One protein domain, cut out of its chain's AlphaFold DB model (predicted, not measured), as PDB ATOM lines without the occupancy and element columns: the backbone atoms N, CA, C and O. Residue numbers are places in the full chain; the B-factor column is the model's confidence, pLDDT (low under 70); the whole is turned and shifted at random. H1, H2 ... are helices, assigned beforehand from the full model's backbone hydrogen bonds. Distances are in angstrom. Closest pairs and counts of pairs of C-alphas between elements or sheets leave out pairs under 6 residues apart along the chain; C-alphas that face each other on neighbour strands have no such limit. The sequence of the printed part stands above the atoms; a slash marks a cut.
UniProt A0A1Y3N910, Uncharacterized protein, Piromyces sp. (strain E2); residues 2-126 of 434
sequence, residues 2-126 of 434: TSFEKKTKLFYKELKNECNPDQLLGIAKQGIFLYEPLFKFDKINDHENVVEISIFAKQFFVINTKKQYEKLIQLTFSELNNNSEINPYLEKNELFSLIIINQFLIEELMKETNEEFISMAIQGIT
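What this domain is: This is residues 2 to 126 of the 434 residues of an uncharacterized protein of Piromyces sp. (strain E2) (UniProt A0A1Y3N910). Four helices, H1 to H4, follow one another in a staggered row, each touching the next; H1, H2 and H3 stand side by side, and H4 is turned at a steeper angle to H3. Beyond H4, H7 and H6 make the far end of the row, with H7 running crosswise to H4, and short H5 packs on H7. The printed part has 125 residues with seven named helices, H1 to H7 in chain order, and no named strand; its class is all helix. It is compact, with a radius of gyration of the C-alphas of 14.4 A and spans of 41 by 32 by 21 A.

How they stand to each other: H1, residues 3 to 16, touches H2, residues 21 to 28, at a shallow tilt of 18 degrees, opposite ways, a helical hairpin; their closest C-alphas, Phe 11 and Leu 24, are 6.0 A apart. H2 touches H3, residues 49 to 57, at a shallow tilt of 10 degrees, the same way, with the C-alphas of Leu 25 and Ile 53 closest at 5.8 A. H3 touches H4, residues 66 to 81, the same way at a steep tilt of 44 degrees; H4 meets it with residues 68 to 75 alone, and the closest C-alphas, Val 51 and Gln 68, are 6.5 A apart. With two of these three tilts shallow, the helix packing is only just mostly aligned. H5, residues 94 to 97, touches H7, residues 115 to 125, where the C-alphas of Phe 96 and Gly 124 are closest at 4.9 A. H4 and H7 are close but not clearly touching, about perpendicular at 85 degrees, with the C-alphas of Ile 73 and Phe 117 closest at 7.2 A. H6, residues 103 to 111, touches no helix but is near H4 and H7. H1 is apart from H3 to H7. Every O i to N i+4 pair is within hydrogen-bond range in H1, H2, H3, H6 and H7, and 10 of 12 are in H4; H5 is too short for such a pair.

Where its parts are: H1 begins at C-alpha 3 (-138.965, 123.469, 69.484) and is 20.2 A long. H2 is 10.3 A, H3 12.1 A and H5 5.0 A long. H4, the longest at 23.1 A, begins at C-alpha 66 (-116.296, 108.543, 48.677). H6 is 12.8 A long, and H7, 15.3 A, ends at C-alpha 125 (-128.438, 119.156, 38.815).

The domain as a whole: The C-alphas of Thr 2 and Thr 113, the two farthest apart, are 44.4 A apart. The printed part has no cut. The links H2 to H3 and H4 to H5 are long. The model's pLDDT is under 70 at residues 79 to 93, of which 79 to 81 belong to H4; the mean of the printed part is 88.6.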
ATOM      1  N   THR A   2    -139.486 128.393  69.577       84.50
ATOM      2  CA  THR A   2    -140.061 127.135  69.073       84.50
ATOM      3  C   THR A   2    -139.187 125.932  69.452       84.50
ATOM      4  O   THR A   2    -138.018 126.086  69.825       84.50
ATOM      5  N   SER A   3    -139.724 124.719  69.358       88.50
ATOM      6  CA  SER A   3    -138.965 123.469  69.484       88.50
ATOM      7  C   SER A   3    -137.824 123.376  68.462       88.50
ATOM      8  O   SER A   3    -136.709 123.020  68.843       88.50
ATOM      9  N   PHE A   4    -138.049 123.790  67.210       89.31
ATOM     10  CA  PHE A   4    -137.005 123.899  66.180       89.31
ATOM     11  C   PHE A   4    -135.898 124.878  66.588       89.31
ATOM     12  O   PHE A   4    -134.717 124.579  66.437       89.31
ATOM     13  N   GLU A   5    -136.245 126.040  67.149       90.31
ATOM     14  CA  GLU A   5    -135.257 127.021  67.621       90.31
ATOM     15  C   GLU A   5    -134.439 126.488  68.812       90.31
ATOM     16  O   GLU A   5    -133.230 126.716  68.881       90.31
ATOM     17  N   LYS A   6    -135.070 125.746  69.737       93.44
ATOM     18  CA  LYS A   6    -134.377 125.053  70.841       93.44
ATOM     19  C   LYS A   6    -133.377 124.020  70.312       93.44
ATOM     20  O   LYS A   6    -132.216 124.050  70.713       93.44
ATOM     21  N   LYS A   7    -133.804 123.163  69.381       94.44
ATOM     22  CA  LYS A   7    -132.955 122.140  68.744       94.44
ATOM     23  C   LYS A   7    -131.824 122.760  67.931       94.44
ATOM     24  O   LYS A   7    -130.691 122.321  68.041       94.44
ATOM     25  N   THR A   8    -132.098 123.847  67.215       94.62
ATOM     26  CA  THR A   8    -131.077 124.616  66.485       94.62
ATOM     27  C   THR A   8    -129.989 125.135  67.427       94.62
ATOM     28  O   THR A   8    -128.803 125.010  67.138       94.62
ATOM     29  N   LYS A   9    -130.362 125.676  68.596       95.31
ATOM     30  CA  LYS A   9    -129.381 126.104  69.607       95.31
ATOM     31  C   LYS A   9    -128.540 124.940  70.131       95.31
ATOM     32  O   LYS A   9    -127.335 125.107  70.299       95.31
ATOM     33  N   LEU A  10    -129.163 123.789  70.387       95.88
ATOM     34  CA  LEU A  10    -128.457 122.583  70.822       95.88
ATOM     35  C   LEU A  10    -127.487 122.086  69.743       95.88
ATOM     36  O   LEU A  10    -126.333 121.814  70.054       95.88
ATOM     37  N   PHE A  11    -127.927 122.061  68.484       97.00
ATOM     38  CA  PHE A  11    -127.110 121.693  67.331       97.00
ATOM     39  C   PHE A  11    -125.853 122.565  67.233       97.00
ATOM     40  O   PHE A  11    -124.745 122.048  67.196       97.00
ATOM     41  N   TYR A  12    -125.997 123.894  67.282       96.19
ATOM     42  CA  TYR A  12    -124.843 124.800  67.230       96.19
ATOM     43  C   TYR A  12    -123.943 124.733  68.469       96.19
ATOM     44  O   TYR A  12    -122.761 125.057  68.368       96.19
ATOM     45  N   LYS A  13    -124.478 124.348  69.635       95.94
ATOM     46  CA  LYS A  13    -123.665 124.086  70.830       95.94
ATOM     47  C   LYS A  13    -122.797 122.846  70.614       95.94
ATOM     48  O   LYS A  13    -121.600 122.910  70.858       95.94
ATOM     49  N   GLU A  14    -123.392 121.766  70.115       96.56
ATOM     50  CA  GLU A  14    -122.679 120.525  69.805       96.56
ATOM     51  C   GLU A  14    -121.623 120.736  68.712       96.56
ATOM     52  O   GLU A  14    -120.461 120.393  68.905       96.56
ATOM     53  N   LEU A  15    -121.988 121.423  67.623       95.94
ATOM     54  CA  LEU A  15    -121.101 121.729  66.493       95.94
ATOM     55  C   LEU A  15    -119.841 122.503  66.920       95.94
ATOM     56  O   LEU A  15    -118.771 122.328  66.346       95.94
ATOM     57  N   LYS A  16    -119.958 123.375  67.931       93.81
ATOM     58  CA  LYS A  16    -118.834 124.173  68.449       93.81
ATOM     59  C   LYS A  16    -117.960 123.416  69.453       93.81
ATOM     60  O   LYS A  16    -116.783 123.755  69.578       93.81
ATOM     61  N   ASN A  17    -118.517 122.426  70.148       91.06
ATOM     62  CA  ASN A  17    -117.839 121.661  71.192       91.06
ATOM     63  C   ASN A  17    -117.040 120.488  70.587       91.06
ATOM     64  O   ASN A  17    -116.119 120.710  69.796       91.06
ATOM     65  N   GLU A  18    -117.371 119.252  70.967       86.25
ATOM     66  CA  GLU A  18    -116.728 118.027  70.480       86.25
ATOM     67  C   GLU A  18    -117.080 117.746  69.019       86.25
ATOM     68  O   GLU A  18    -116.258 117.174  68.309       86.25
ATOM     69  N   CYS A  19    -118.226 118.253  68.543       93.94
ATOM     70  CA  CYS A  19    -118.696 118.083  67.174       93.94
ATOM     71  C   CYS A  19    -118.915 116.601  66.830       93.94
ATOM     72  O   CYS A  19    -118.453 116.123  65.796       93.94
ATOM     73  N   ASN A  20    -119.635 115.872  67.690       96.75
ATOM     74  CA  ASN A  20    -119.970 114.473  67.441       96.75
ATOM     75  C   ASN A  20    -120.965 114.359  66.258       96.75
ATOM     76  O   ASN A  20    -122.116 114.801  66.385       96.75
ATOM     77  N   PRO A  21    -120.573 113.769  65.108       96.69
ATOM     78  CA  PRO A  21    -121.412 113.764  63.909       96.69
ATOM     79  C   PRO A  21    -122.726 112.987  64.060       96.69
ATOM     80  O   PRO A  21    -123.724 113.361  63.442       96.69
ATOM     81  N   ASP A  22    -122.757 111.930  64.873       96.44
ATOM     82  CA  ASP A  22    -123.960 111.119  65.099       96.44
ATOM     83  C   ASP A  22    -124.953 111.839  66.007       96.44
ATOM     84  O   ASP A  22    -126.158 111.859  65.742       96.44
ATOM     85  N   GLN A  23    -124.452 112.516  67.041       96.94
ATOM     86  CA  GLN A  23    -125.275 113.368  67.889       96.94
ATOM     87  C   GLN A  23    -125.859 114.543  67.092       96.94
ATOM     88  O   GLN A  23    -127.047 114.851  67.223       96.94
ATOM     89  N   LEU A  24    -125.058 115.173  66.226       97.44
ATOM     90  CA  LEU A  24    -125.524 116.227  65.322       97.44
ATOM     91  C   LEU A  24    -126.625 115.722  64.384       97.44
ATOM     92  O   LEU A  24    -127.657 116.387  64.250       97.44
ATOM     93  N   LEU A  25    -126.455 114.532  63.798       95.50
ATOM     94  CA  LEU A  25    -127.476 113.899  62.966       95.50
ATOM     95  C   LEU A  25    -128.758 113.606  63.760       95.50
ATOM     96  O   LEU A  25    -129.858 113.918  63.295       95.50
ATOM     97  N   GLY A  26    -128.630 113.079  64.979       94.44
ATOM     98  CA  GLY A  26    -129.755 112.814  65.877       94.44
ATOM     99  C   GLY A  26    -130.555 114.070  66.237       94.44
ATOM    100  O   GLY A  26    -131.783 114.016  66.332       94.44
ATOM    101  N   ILE A  27    -129.892 115.222  66.385       94.81
ATOM    102  CA  ILE A  27    -130.561 116.516  66.594       94.81
ATOM    103  C   ILE A  27    -131.220 117.002  65.292       94.81
ATOM    104  O   ILE A  27    -132.362 117.464  65.323       94.81
ATOM    105  N   ALA A  28    -130.535 116.885  64.150       92.88
ATOM    106  CA  ALA A  28    -131.026 117.347  62.849       92.88
ATOM    107  C   ALA A  28    -132.306 116.625  62.399       92.88
ATOM    108  O   ALA A  28    -133.246 117.287  61.953       92.88
ATOM    109  N   LYS A  29    -132.390 115.304  62.617       89.69
ATOM    110  CA  LYS A  29    -133.587 114.474  62.362       89.69
ATOM    111  C   LYS A  29    -134.842 114.989  63.058       89.69
ATOM    112  O   LYS A  29    -135.956 114.801  62.584       89.69
ATOM    113  N   GLN A  30    -134.675 115.681  64.182       88.69
ATOM    114  CA  GLN A  30    -135.785 116.248  64.940       88.69
ATOM    115  C   GLN A  30    -136.230 117.630  64.433       88.69
ATOM    116  O   GLN A  30    -137.168 118.202  65.001       88.69
ATOM    117  N   GLY A  31    -135.569 118.174  63.410       87.88
ATOM    118  CA  GLY A  31    -135.873 119.459  62.794       87.88
ATOM    119  C   GLY A  31    -135.052 120.620  63.360       87.88
ATOM    120  O   GLY A  31    -135.173 120.984  64.535       87.88
ATOM    121  N   ILE A  32    -134.257 121.249  62.489       92.19
ATOM    122  CA  ILE A  32    -133.412 122.408  62.802       92.19
ATOM    123  C   ILE A  32    -133.506 123.494  61.719       92.19
ATOM    124  O   ILE A  32    -134.072 123.301  60.639       92.19
ATOM    125  N   PHE A  33    -132.948 124.663  62.022       92.31
ATOM    126  CA  PHE A  33    -132.533 125.652  61.036       92.31
ATOM    127  C   PHE A  33    -131.004 125.649  60.965       92.31
ATOM    128  O   PHE A  33    -130.350 125.739  62.002       92.31
ATOM    129  N   LEU A  34    -130.442 125.585  59.762       93.44
ATOM    130  CA  LEU A  34    -128.998 125.631  59.551       93.44
ATOM    131  C   LEU A  34    -128.661 126.874  58.729       93.44
ATOM    132  O   LEU A  34    -129.076 126.985  57.582       93.44
ATOM    133  N   TYR A  35    -127.951 127.824  59.331       92.44
ATOM    134  CA  TYR A  35    -127.720 129.157  58.760       92.44
ATOM    135  C   TYR A  35    -126.567 129.207  57.758       92.44
ATOM    136  O   TYR A  35    -126.498 130.140  56.962       92.44
ATOM    137  N   GLU A  36    -125.658 128.237  57.830       93.44
ATOM    138  CA  GLU A  36    -124.454 128.156  57.009       93.44
ATOM    139  C   GLU A  36    -124.199 126.695  56.622       93.44
ATOM    140  O   GLU A  36    -124.477 125.805  57.431       93.44
ATOM    141  N   PRO A  37    -123.661 126.425  55.423       95.62
ATOM    142  CA  PRO A  37    -123.287 125.079  55.008       95.62
ATOM    143  C   PRO A  37    -122.273 124.404  55.937       95.62
ATOM    144  O   PRO A  37    -121.286 125.020  56.341       95.62
ATOM    145  N   LEU A  38    -122.478 123.116  56.225       96.75
ATOM    146  CA  LEU A  38    -121.628 122.367  57.160       96.75
ATOM    147  C   LEU A  38    -120.213 122.097  56.642       96.75
ATOM    148  O   LEU A  38    -119.297 121.956  57.444       96.75
ATOM    149  N   PHE A  39    -120.003 122.095  55.325       94.06
ATOM    150  CA  PHE A  39    -118.666 121.916  54.754       94.06
ATOM    151  C   PHE A  39    -117.702 123.071  55.094       94.06
ATOM    152  O   PHE A  39    -116.500 122.946  54.886       94.06
ATOM    153  N   LYS A  40    -118.207 124.190  55.641       92.88
ATOM    154  CA  LYS A  40    -117.392 125.293  56.176       92.88
ATOM    155  C   LYS A  40    -116.806 125.001  57.568       92.88
ATOM    156  O   LYS A  40    -116.080 125.840  58.092       92.88
ATOM    157  N   PHE A  41    -117.152 123.872  58.192       94.62
ATOM    158  CA  PHE A  41    -116.713 123.508  59.539       94.62
ATOM    159  C   PHE A  41    -115.746 122.319  59.475       94.62
ATOM    160  O   PHE A  41    -116.175 121.178  59.316       94.62
ATOM    161  N   ASP A  42    -114.452 122.585  59.666       93.50
ATOM    162  CA  ASP A  42    -113.359 121.609  59.504       93.50
ATOM    163  C   ASP A  42    -113.527 120.316  60.317       93.50
ATOM    164  O   ASP A  42    -113.032 119.265  59.932       93.50
ATOM    165  N   LYS A  43    -114.242 120.365  61.449       94.31
ATOM    166  CA  LYS A  43    -114.464 119.194  62.316       94.31
ATOM    167  C   LYS A  43    -115.423 118.152  61.730       94.31
ATOM    168  O   LYS A  43    -115.480 117.041  62.245       94.31
ATOM    169  N   ILE A  44    -116.223 118.514  60.727       95.88
ATOM    170  CA  ILE A  44    -117.275 117.640  60.187       95.88
ATOM    171  C   ILE A  44    -117.362 117.654  58.661       95.88
ATOM    172  O   ILE A  44    -117.999 116.768  58.110       95.88
ATOM    173  N   ASN A  45    -116.739 118.619  57.981       95.56
ATOM    174  CA  ASN A  45    -116.880 118.872  56.543       95.56
ATOM    175  C   ASN A  45    -116.796 117.629  55.632       95.56
ATOM    176  O   ASN A  45    -117.554 117.560  54.666       95.56
ATOM    177  N   ASP A  46    -115.948 116.655  55.960       96.50
ATOM    178  CA  ASP A  46    -115.691 115.453  55.160       96.50
ATOM    179  C   ASP A  46    -116.425 114.196  55.666       96.50
ATOM    180  O   ASP A  46    -116.354 113.127  55.049       96.50
ATOM    181  N   HIS A  47    -117.176 114.317  56.766       97.88
ATOM    182  CA  HIS A  47    -117.976 113.236  57.338       97.88
ATOM    183  C   HIS A  47    -119.255 112.994  56.517       97.88
ATOM    184  O   HIS A  47    -119.910 113.934  56.059       97.88
ATOM    185  N   GLU A  48    -119.675 111.738  56.367       97.19
ATOM    186  CA  GLU A  48    -120.851 111.332  55.583       97.19
ATOM    187  C   GLU A  48    -122.167 111.945  56.087       97.19
ATOM    188  O   GLU A  48    -123.002 112.380  55.292       97.19
ATOM    189  N   ASN A  49    -122.327 112.059  57.411       96.06
ATOM    190  CA  ASN A  49    -123.504 112.668  58.046       96.06
ATOM    191  C   ASN A  49    -123.762 114.120  57.602       96.06
ATOM    192  O   ASN A  49    -124.896 114.580  57.718       96.06
ATOM    193  N   VAL A  50    -122.767 114.838  57.057       96.50
ATOM    194  CA  VAL A  50    -122.972 116.181  56.482       96.50
ATOM    195  C   VAL A  50    -124.048 116.172  55.405       96.50
ATOM    196  O   VAL A  50    -124.871 117.089  55.374       96.50
ATOM    197  N   VAL A  51    -124.059 115.152  54.546       95.31
ATOM    198  CA  VAL A  51    -125.015 115.035  53.438       95.31
ATOM    199  C   VAL A  51    -126.436 114.961  53.994       95.31
ATOM    200  O   VAL A  51    -127.281 115.800  53.683       95.31
ATOM    201  N   GLU A  52    -126.673 114.019  54.908       93.06
ATOM    202  CA  GLU A  52    -127.993 113.776  55.494       93.06
ATOM    203  C   GLU A  52    -128.475 114.972  56.336       93.06
ATOM    204  O   GLU A  52    -129.612 115.421  56.189       93.06
ATOM    205  N   ILE A  53    -127.602 115.562  57.166       94.75
ATOM    206  CA  ILE A  53    -127.945 116.757  57.955       94.75
ATOM    207  C   ILE A  53    -128.306 117.936  57.041       94.75
ATOM    208  O   ILE A  53    -129.266 118.660  57.320       94.75
ATOM    209  N   SER A  54    -127.554 118.143  55.957       94.19
ATOM    210  CA  SER A  54    -127.793 119.262  55.041       94.19
ATOM    211  C   SER A  54    -129.126 119.103  54.313       94.19
ATOM    212  O   SER A  54    -129.885 120.067  54.220       94.19
ATOM    213  N   ILE A  55    -129.468 117.881  53.905       89.88
ATOM    214  CA  ILE A  55    -130.779 117.523  53.347       89.88
ATOM    215  C   ILE A  55    -131.892 117.820  54.368       89.88
ATOM    216  O   ILE A  55    -132.811 118.585  54.061       89.88
ATOM    217  N   PHE A  56    -131.787 117.340  55.614       86.75
ATOM    218  CA  PHE A  56    -132.777 117.632  56.667       86.75
ATOM    219  C   PHE A  56    -132.990 119.131  56.893       86.75
ATOM    220  O   PHE A  56    -134.118 119.591  57.079       86.75
ATOM    221  N   ALA A  57    -131.908 119.907  56.866       89.38
ATOM    222  CA  ALA A  57    -131.955 121.343  57.097       89.38
ATOM    223  C   ALA A  57    -132.258 122.175  55.835       89.38
ATOM    224  O   ALA A  57    -132.358 123.401  55.943       89.38
ATOM    225  N   LYS A  58    -132.414 121.536  54.664       88.06
ATOM    226  CA  LYS A  58    -132.473 122.174  53.339       88.06
ATOM    227  C   LYS A  58    -131.302 123.128  53.078       88.06
ATOM    228  O   LYS A  58    -131.514 124.216  52.547       88.06
ATOM    229  N   GLN A  59    -130.085 122.763  53.455       93.31
ATOM    230  CA  GLN A  59    -128.888 123.582  53.268       93.31
ATOM    231  C   GLN A  59    -128.030 123.052  52.116       93.31
ATOM    232  O   GLN A  59    -128.064 121.861  51.812       93.31
ATOM    233  N   PHE A  60    -127.263 123.940  51.480       95.56
ATOM    234  CA  PHE A  60    -126.292 123.549  50.466       95.56
ATOM    235  C   PHE A  60    -125.176 122.681  51.058       95.56
ATOM    236  O   PHE A  60    -124.755 122.897  52.198       95.56
ATOM    237  N   PHE A  61    -124.665 121.737  50.270       96.25
ATOM    238  CA  PHE A  61    -123.566 120.860  50.672       96.25
ATOM    239  C   PHE A  61    -122.659 120.497  49.496       96.25
ATOM    240  O   PHE A  61    -123.018 120.693  48.338       96.25
ATOM    241  N   VAL A  62    -121.476 119.978  49.817       97.12
ATOM    242  CA  VAL A  62    -120.457 119.523  48.864       97.12
ATOM    243  C   VAL A  62    -120.192 118.040  49.134       97.12
ATOM    244  O   VAL A  62    -120.312 117.595  50.276       97.12
ATOM    245  N   ILE A  63    -119.838 117.286  48.094       97.94
ATOM    246  CA  ILE A  63    -119.336 115.914  48.207       97.94
ATOM    247  C   ILE A  63    -117.818 115.950  48.003       97.94
ATOM    248  O   ILE A  63    -117.354 116.227  46.902       97.94
ATOM    249  N   ASN A  64    -117.047 115.698  49.057       96.56
ATOM    250  CA  ASN A  64    -115.578 115.688  49.038       96.56
ATOM    251  C   ASN A  64    -114.988 114.281  49.153       96.56
ATOM    252  O   ASN A  64    -113.820 114.075  48.829       96.56
ATOM    253  N   THR A  65    -115.763 113.323  49.668       98.31
ATOM    254  CA  THR A  65    -115.273 111.977  49.969       98.31
ATOM    255  C   THR A  65    -116.159 110.899  49.370       98.31
ATOM    256  O   THR A  65    -117.360 111.080  49.156       98.31
ATOM    257  N   LYS A  66    -115.568 109.718  49.164       98.31
ATOM    258  CA  LYS A  66    -116.296 108.543  48.677       98.31
ATOM    259  C   LYS A  66    -117.442 108.150  49.614       98.31
ATOM    260  O   LYS A  66    -118.531 107.848  49.146       98.31
ATOM    261  N   LYS A  67    -117.240 108.245  50.933       98.38
ATOM    262  CA  LYS A  67    -118.290 107.965  51.927       98.38
ATOM    263  C   LYS A  67    -119.484 108.915  51.795       98.38
ATOM    264  O   LYS A  67    -120.626 108.483  51.905       98.38
ATOM    265  N   GLN A  68    -119.239 110.202  51.538       98.25
ATOM    266  CA  GLN A  68    -120.310 111.166  51.272       98.25
ATOM    267  C   GLN A  68    -121.056 110.844  49.970       98.25
ATOM    268  O   GLN A  68    -122.281 110.945  49.935       98.25
ATOM    269  N   TYR A  69    -120.343 110.421  48.925       98.25
ATOM    270  CA  TYR A  69    -120.942 109.992  47.659       98.25
ATOM    271  C   TYR A  69    -121.804 108.724  47.823       98.25
ATOM    272  O   TYR A  69    -122.963 108.701  47.416       98.25
ATOM    273  N   GLU A  70    -121.301 107.702  48.518       97.19
ATOM    274  CA  GLU A  70    -122.057 106.485  48.855       97.19
ATOM    275  C   GLU A  70    -123.311 106.815  49.680       97.19
ATOM    276  O   GLU A  70    -124.396 106.284  49.431       97.19
ATOM    277  N   LYS A  71    -123.192 107.756  50.626       95.31
ATOM    278  CA  LYS A  71    -124.321 108.250  51.417       95.31
ATOM    279  C   LYS A  71    -125.356 108.981  50.560       95.31
ATOM    280  O   LYS A  71    -126.551 108.800  50.784       95.31
ATOM    281  N   LEU A  72    -124.919 109.782  49.587       94.44
ATOM    282  CA  LEU A  72    -125.801 110.449  48.627       94.44
ATOM    283  C   LEU A  72    -126.626 109.421  47.843       94.44
ATOM    284  O   LEU A  72    -127.849 109.526  47.828       94.44
ATOM    285  N   ILE A  73    -125.975 108.395  47.283       93.69
ATOM    286  CA  ILE A  73    -126.640 107.293  46.569       93.69
ATOM    287  C   ILE A  73    -127.667 106.607  47.474       93.69
ATOM    288  O   ILE A  73    -128.830 106.456  47.092       93.69
ATOM    289  N   GLN A  74    -127.257 106.227  48.691       91.50
ATOM    290  CA  GLN A  74    -128.142 105.586  49.665       91.50
ATOM    291  C   GLN A  74    -129.400 106.427  49.910       91.50
ATOM    292  O   GLN A  74    -130.512 105.896  49.903       91.50
ATOM    293  N   LEU A  75    -129.231 107.735  50.127       88.00
ATOM    294  CA  LEU A  75    -130.336 108.642  50.413       88.00
ATOM    295  C   LEU A  75    -131.270 108.788  49.210       88.00
ATOM    296  O   LEU A  75    -132.478 108.635  49.387       88.00
ATOM    297  N   THR A  76    -130.726 108.966  48.001       86.25
ATOM    298  CA  THR A  76    -131.511 109.050  46.761       86.25
ATOM    299  C   THR A  76    -132.426 107.839  46.586       86.25
ATOM    300  O   THR A  76    -133.611 108.015  46.319       86.25
ATOM    301  N   PHE A  77    -131.929 106.616  46.798       83.88
ATOM    302  CA  PHE A  77    -132.759 105.412  46.676       83.88
ATOM    303  C   PHE A  77    -133.690 105.185  47.877       83.88
ATOM    304  O   PHE A  77    -134.776 104.628  47.718       83.88
ATOM    305  N   SER A  78    -133.320 105.634  49.078       78.38
ATOM    306  CA  SER A  78    -134.189 105.522  50.258       78.38
ATOM    307  C   SER A  78    -135.442 106.402  50.171       78.38
ATOM    308  O   SER A  78    -136.510 105.977  50.614       78.38
ATOM    309  N   GLU A  79    -135.347 107.583  49.547       63.06
ATOM    310  CA  GLU A  79    -136.492 108.472  49.300       63.06
ATOM    311  C   GLU A  79    -137.503 107.874  48.307       63.06
ATOM    312  O   GLU A  79    -138.689 108.190  48.373       63.06
ATOM    313  N   LEU A  80    -137.064 106.981  47.411       55.16
ATOM    314  CA  LEU A  80    -137.941 106.295  46.452       55.16
ATOM    315  C   LEU A  80    -138.813 105.227  47.103       55.16
ATOM    316  O   LEU A  80    -139.922 104.970  46.638       55.16
ATOM    317  N   ASN A  81    -138.295 104.600  48.159       51.19
ATOM    318  CA  ASN A  81    -138.857 103.372  48.708       51.19
ATOM    319  C   ASN A  81    -139.743 103.596  49.942       51.19
ATOM    320  O   ASN A  81    -140.423 102.660  50.352       51.19
ATOM    321  N   ASN A  82    -139.782 104.802  50.526       50.56
ATOM    322  CA  ASN A  82    -140.567 105.086  51.731       50.56
ATOM    323  C   ASN A  82    -141.383 106.385  51.640       50.56
ATOM    324  O   ASN A  82    -140.876 107.452  51.298       50.56
ATOM    325  N   ASN A  83    -142.647 106.305  52.069       44.94
ATOM    326  CA  ASN A  83    -143.519 107.452  52.316       44.94
ATOM    327  C   ASN A  83    -142.894 108.417  53.351       44.94
ATOM    328  O   ASN A  83    -143.020 108.225  54.555       44.94
ATOM    329  N   SER A  84    -142.320 109.529  52.891       46.91
ATOM    330  CA  SER A  84    -142.243 110.836  53.582       46.91
ATOM    331  C   SER A  84    -141.486 111.000  54.919       46.91
ATOM    332  O   SER A  84    -141.375 112.135  55.384       46.91
ATOM    333  N   GLU A  85    -140.945 109.953  55.550       46.16
ATOM    334  CA  GLU A  85    -140.321 110.093  56.883       46.16
ATOM    335  C   GLU A  85    -138.885 110.645  56.868       46.16
ATOM    336  O   GLU A  85    -138.476 111.290  57.835       46.16
ATOM    337  N   ILE A  86    -138.131 110.467  55.775       47.22
ATOM    338  CA  ILE A  86    -136.745 110.970  55.676       47.22
ATOM    339  C   ILE A  86    -136.718 112.479  55.420       47.22
ATOM    340  O   ILE A  86    -135.776 113.150  55.819       47.22
ATOM    341  N   ASN A  87    -137.778 113.065  54.864       51.41
ATOM    342  CA  ASN A  87    -138.012 114.498  54.959       51.41
ATOM    343  C   ASN A  87    -139.437 114.805  54.480       51.41
ATOM    344  O   ASN A  87    -139.698 114.687  53.284       51.41
ATOM    345  N   PRO A  88    -140.372 115.290  55.317       49.44
ATOM    346  CA  PRO A  88    -141.637 115.779  54.789       49.44
ATOM    347  C   PRO A  88    -141.424 117.007  53.892       49.44
ATOM    348  O   PRO A  88    -142.382 117.459  53.280       49.44
ATOM    349  N   TYR A  89    -140.221 117.584  53.812       51.34
ATOM    350  CA  TYR A  89    -140.007 118.895  53.219       51.34
ATOM    351  C   TYR A  89    -139.347 118.915  51.840       51.34
ATOM    352  O   TYR A  89    -139.462 119.961  51.216       51.34
ATOM    353  N   LEU A  90    -138.696 117.855  51.357       57.59
ATOM    354  CA  LEU A  90    -138.023 117.857  50.046       57.59
ATOM    355  C   LEU A  90    -138.829 117.063  49.013       57.59
ATOM    356  O   LEU A  90    -139.344 115.990  49.315       57.59
ATOM    357  N   GLU A  91    -138.947 117.595  47.799       60.59
ATOM    358  CA  GLU A  91    -139.388 116.808  46.639       60.59
ATOM    359  C   GLU A  91    -138.193 116.039  46.052       60.59
ATOM    360  O   GLU A  91    -137.055 116.489  46.178       60.59
ATOM    361  N   LYS A  92    -138.436 114.909  45.368       58.31
ATOM    362  CA  LYS A  92    -137.406 113.992  44.819       58.31
ATOM    363  C   LYS A  92    -136.288 114.697  44.022       58.31
ATOM    364  O   LYS A  92    -135.146 114.252  44.019       58.31
ATOM    365  N   ASN A  93    -136.600 115.818  43.370       62.59
ATOM    366  CA  ASN A  93    -135.643 116.578  42.557       62.59
ATOM    367  C   ASN A  93    -134.952 117.725  43.324       62.59
ATOM    368  O   ASN A  93    -133.985 118.301  42.826       62.59
ATOM    369  N   GLU A  94    -135.405 118.068  44.537       74.38
ATOM    370  CA  GLU A  94    -134.807 119.142  45.338       74.38
ATOM    371  C   GLU A  94    -133.447 118.738  45.924       74.38
ATOM    372  O   GLU A  94    -132.605 119.614  46.109       74.38
ATOM    373  N   LEU A  95    -133.184 117.449  46.168       86.81
ATOM    374  CA  LEU A  95    -131.923 116.968  46.752       86.81
ATOM    375  C   LEU A  95    -130.702 117.415  45.935       86.81
ATOM    376  O   LEU A  95    -129.798 118.060  46.467       86.81
ATOM    377  N   PHE A  96    -130.712 117.166  44.626       89.81
ATOM    378  CA  PHE A  96    -129.624 117.564  43.729       89.81
ATOM    379  C   PHE A  96    -129.512 119.085  43.563       89.81
ATOM    380  O   PHE A  96    -128.426 119.606  43.305       89.81
ATOM    381  N   SER A  97    -130.604 119.826  43.777       87.06
ATOM    382  CA  SER A  97    -130.585 121.291  43.715       87.06
ATOM    383  C   SER A  97    -129.727 121.927  44.821       87.06
ATOM    384  O   SER A  97    -129.236 123.045  44.634       87.06
ATOM    385  N   LEU A  98    -129.513 121.204  45.932       91.50
ATOM    386  CA  LEU A  98    -128.705 121.626  47.082       91.50
ATOM    387  C   LEU A  98    -127.204 121.368  46.909       91.50
ATOM    388  O   LEU A  98    -126.404 121.878  47.697       91.50
ATOM    389  N   ILE A  99    -126.811 120.575  45.917       95.06
ATOM    390  CA  ILE A  99    -125.417 120.179  45.750       95.06
ATOM    391  C   ILE A  99    -124.632 121.319  45.108       95.06
ATOM    392  O   ILE A  99    -124.972 121.794  44.023       95.06
ATOM    393  N   ILE A 100    -123.552 121.727  45.768       96.25
ATOM    394  CA  ILE A 100    -122.510 122.574  45.197       96.25
ATOM    395  C   ILE A 100    -121.544 121.657  44.450       96.25
ATOM    396  O   ILE A 100    -120.923 120.774  45.041       96.25
ATOM    397  N   ILE A 101    -121.453 121.859  43.139       95.88
ATOM    398  CA  ILE A 101    -120.650 121.015  42.260       95.88
ATOM    399  C   ILE A 101    -119.170 121.350  42.439       95.88
ATOM    400  O   ILE A 101    -118.754 122.500  42.289       95.88
ATOM    401  N   ASN A 102    -118.383 120.321  42.731       96.25
ATOM    402  CA  ASN A 102    -116.929 120.355  42.722       96.25
ATOM    403  C   ASN A 102    -116.385 119.317  41.722       96.25
ATOM    404  O   ASN A 102    -117.137 118.517  41.159       96.25
ATOM    405  N   GLN A 103    -115.070 119.330  41.504       96.69
ATOM    406  CA  GLN A 103    -114.421 118.378  40.604       96.69
ATOM    407  C   GLN A 103    -114.592 116.922  41.074       96.69
ATOM    408  O   GLN A 103    -114.900 116.061  40.256       96.69
ATOM    409  N   PHE A 104    -114.477 116.664  42.384       97.88
ATOM    410  CA  PHE A 104    -114.604 115.320  42.964       97.88
ATOM    411  C   PHE A 104    -115.941 114.655  42.610       97.88
ATOM    412  O   PHE A 104    -115.964 113.528  42.124       97.88
ATOM    413  N   LEU A 105    -117.062 115.362  42.795       97.88
ATOM    414  CA  LEU A 105    -118.388 114.837  42.472       97.88
ATOM    415  C   LEU A 105    -118.515 114.457  40.994       97.88
ATOM    416  O   LEU A 105    -119.096 113.424  40.676       97.88
ATOM    417  N   ILE A 106    -117.996 115.294  40.093       98.00
ATOM    418  CA  ILE A 106    -118.044 115.021  38.655       98.00
ATOM    419  C   ILE A 106    -117.225 113.772  38.319       98.00
ATOM    420  O   ILE A 106    -117.692 112.929  37.559       98.00
ATOM    421  N   GLU A 107    -116.035 113.632  38.898       98.25
ATOM    422  CA  GLU A 107    -115.181 112.462  38.685       98.25
ATOM    423  C   GLU A 107    -115.816 111.169  39.208       98.25
ATOM    424  O   GLU A 107    -115.669 110.128  38.571       98.25
ATOM    425  N   GLU A 108    -116.546 111.215  40.325       98.19
ATOM    426  CA  GLU A 108    -117.304 110.055  40.809       98.19
ATOM    427  C   GLU A 108    -118.500 109.736  39.899       98.19
ATOM    428  O   GLU A 108    -118.685 108.578  39.531       98.19
ATOM    429  N   LEU A 109    -119.241 110.744  39.422       97.56
ATOM    430  CA  LEU A 109    -120.332 110.548  38.456       97.56
ATOM    431  C   LEU A 109    -119.849 109.957  37.119       97.56
ATOM    432  O   LEU A 109    -120.574 109.192  36.492       97.56
ATOM    433  N   MET A 110    -118.624 110.269  36.687       97.19
ATOM    434  CA  MET A 110    -118.013 109.670  35.491       97.19
ATOM    435  C   MET A 110    -117.648 108.188  35.660       97.19
ATOM    436  O   MET A 110    -117.491 107.485  34.658       97.19
ATOM    437  N   LYS A 111    -117.469 107.720  36.900       97.25
ATOM    438  CA  LYS A 111    -117.180 106.313  37.232       97.25
ATOM    439  C   LYS A 111    -118.442 105.524  37.571       97.25
ATOM    440  O   LYS A 111    -118.377 104.301  37.669       97.25
ATOM    441  N   GLU A 112    -119.556 106.213  37.791       97.06
ATOM    442  CA  GLU A 112    -120.820 105.600  38.163       97.06
ATOM    443  C   GLU A 112    -121.341 104.684  37.052       97.06
ATOM    444  O   GLU A 112    -121.269 105.001  35.865       97.06
ATOM    445  N   THR A 113    -121.896 103.543  37.454       95.06
ATOM    446  CA  THR A 113    -122.483 102.553  36.542       95.06
ATOM    447  C   THR A 113    -123.988 102.409  36.727       95.06
ATOM    448  O   THR A 113    -124.660 101.822  35.883       95.06
ATOM    449  N   ASN A 114    -124.542 102.926  37.826       94.75
ATOM    450  CA  ASN A 114    -125.974 102.931  38.068       94.75
ATOM    451  C   ASN A 114    -126.665 103.983  37.182       94.75
ATOM    452  O   ASN A 114    -126.721 105.169  37.513       94.75
ATOM    453  N   GLU A 115    -127.219 103.528  36.057       91.88
ATOM    454  CA  GLU A 115    -127.896 104.380  35.071       91.88
ATOM    455  C   GLU A 115    -129.074 105.170  35.658       91.88
ATOM    456  O   GLU A 115    -129.304 106.320  35.275       91.88
ATOM    457  N   GLU A 116    -129.805 104.588  36.615       91.31
ATOM    458  CA  GLU A 116    -130.940 105.250  37.257       91.31
ATOM    459  C   GLU A 116    -130.471 106.453  38.084       91.31
ATOM    460  O   GLU A 116    -131.007 107.557  37.946       91.31
ATOM    461  N   PHE A 117    -129.420 106.267  38.891       92.12
ATOM    462  CA  PHE A 117    -128.819 107.346  39.673       92.12
ATOM    463  C   PHE A 117    -128.218 108.432  38.775       92.12
ATOM    464  O   PHE A 117    -128.460 109.615  39.010       92.12
ATOM    465  N   ILE A 118    -127.503 108.049  37.710       93.38
ATOM    466  CA  ILE A 118    -126.940 108.994  36.731       93.38
ATOM    467  C   ILE A 118    -128.042 109.860  36.120       93.38
ATOM    468  O   ILE A 118    -127.922 111.085  36.091       93.38
ATOM    469  N   SER A 119    -129.132 109.243  35.658       90.44
ATOM    470  CA  SER A 119    -130.265 109.960  35.069       90.44
ATOM    471  C   SER A 119    -130.886 110.946  36.063       90.44
ATOM    472  O   SER A 119    -131.133 112.105  35.719       90.44
ATOM    473  N   MET A 120    -131.061 110.530  37.323       89.00
ATOM    474  CA  MET A 120    -131.548 111.405  38.392       89.00
ATOM    475  C   MET A 120    -130.593 112.571  38.674       89.00
ATOM    476  O   MET A 120    -131.045 113.713  38.771       89.00
ATOM    477  N   ALA A 121    -129.286 112.315  38.749       92.31
ATOM    478  CA  ALA A 121    -128.282 113.347  38.977       92.31
ATOM    479  C   ALA A 121    -128.264 114.378  37.839       92.31
ATOM    480  O   ALA A 121    -128.294 115.581  38.100       92.31
ATOM    481  N   ILE A 122    -128.295 113.935  36.576       91.94
ATOM    482  CA  ILE A 122    -128.325 114.832  35.410       91.94
ATOM    483  C   ILE A 122    -129.585 115.704  35.420       91.94
ATOM    484  O   ILE A 122    -129.500 116.914  35.195       91.94
ATOM    485  N   GLN A 123    -130.752 115.120  35.699       87.75
ATOM    486  CA  GLN A 123    -132.016 115.860  35.737       87.75
ATOM    487  C   GLN A 123    -132.078 116.839  36.913       87.75
ATOM    488  O   GLN A 123    -132.489 117.985  36.735       87.75
ATOM    489  N   GLY A 124    -131.653 116.408  38.101       88.12
ATOM    490  CA  GLY A 124    -131.732 117.199  39.325       88.12
ATOM    491  C   GLY A 124    -130.694 118.326  39.413       88.12
ATOM    492  O   GLY A 124    -130.997 119.401  39.931       88.12
ATOM    493  N   ILE A 125    -129.479 118.114  38.894       90.44
ATOM    494  CA  ILE A 125    -128.438 119.156  38.815       90.44
ATOM    495  C   ILE A 125    -128.712 120.117  37.649       90.44
ATOM    496  O   ILE A 125    -128.443 121.312  37.777       90.44
ATOM    497  N   THR A 126    -129.317 119.577  36.587       88.88
ATOM    498  CA  THR A 126    -129.530 120.108  35.237       88.88
ATOM    499  C   THR A 126    -128.318 119.982  34.296       88.88
ATOM    500  O   THR A 126    -127.178 120.263  34.684       88.88
TER     501      THR A 126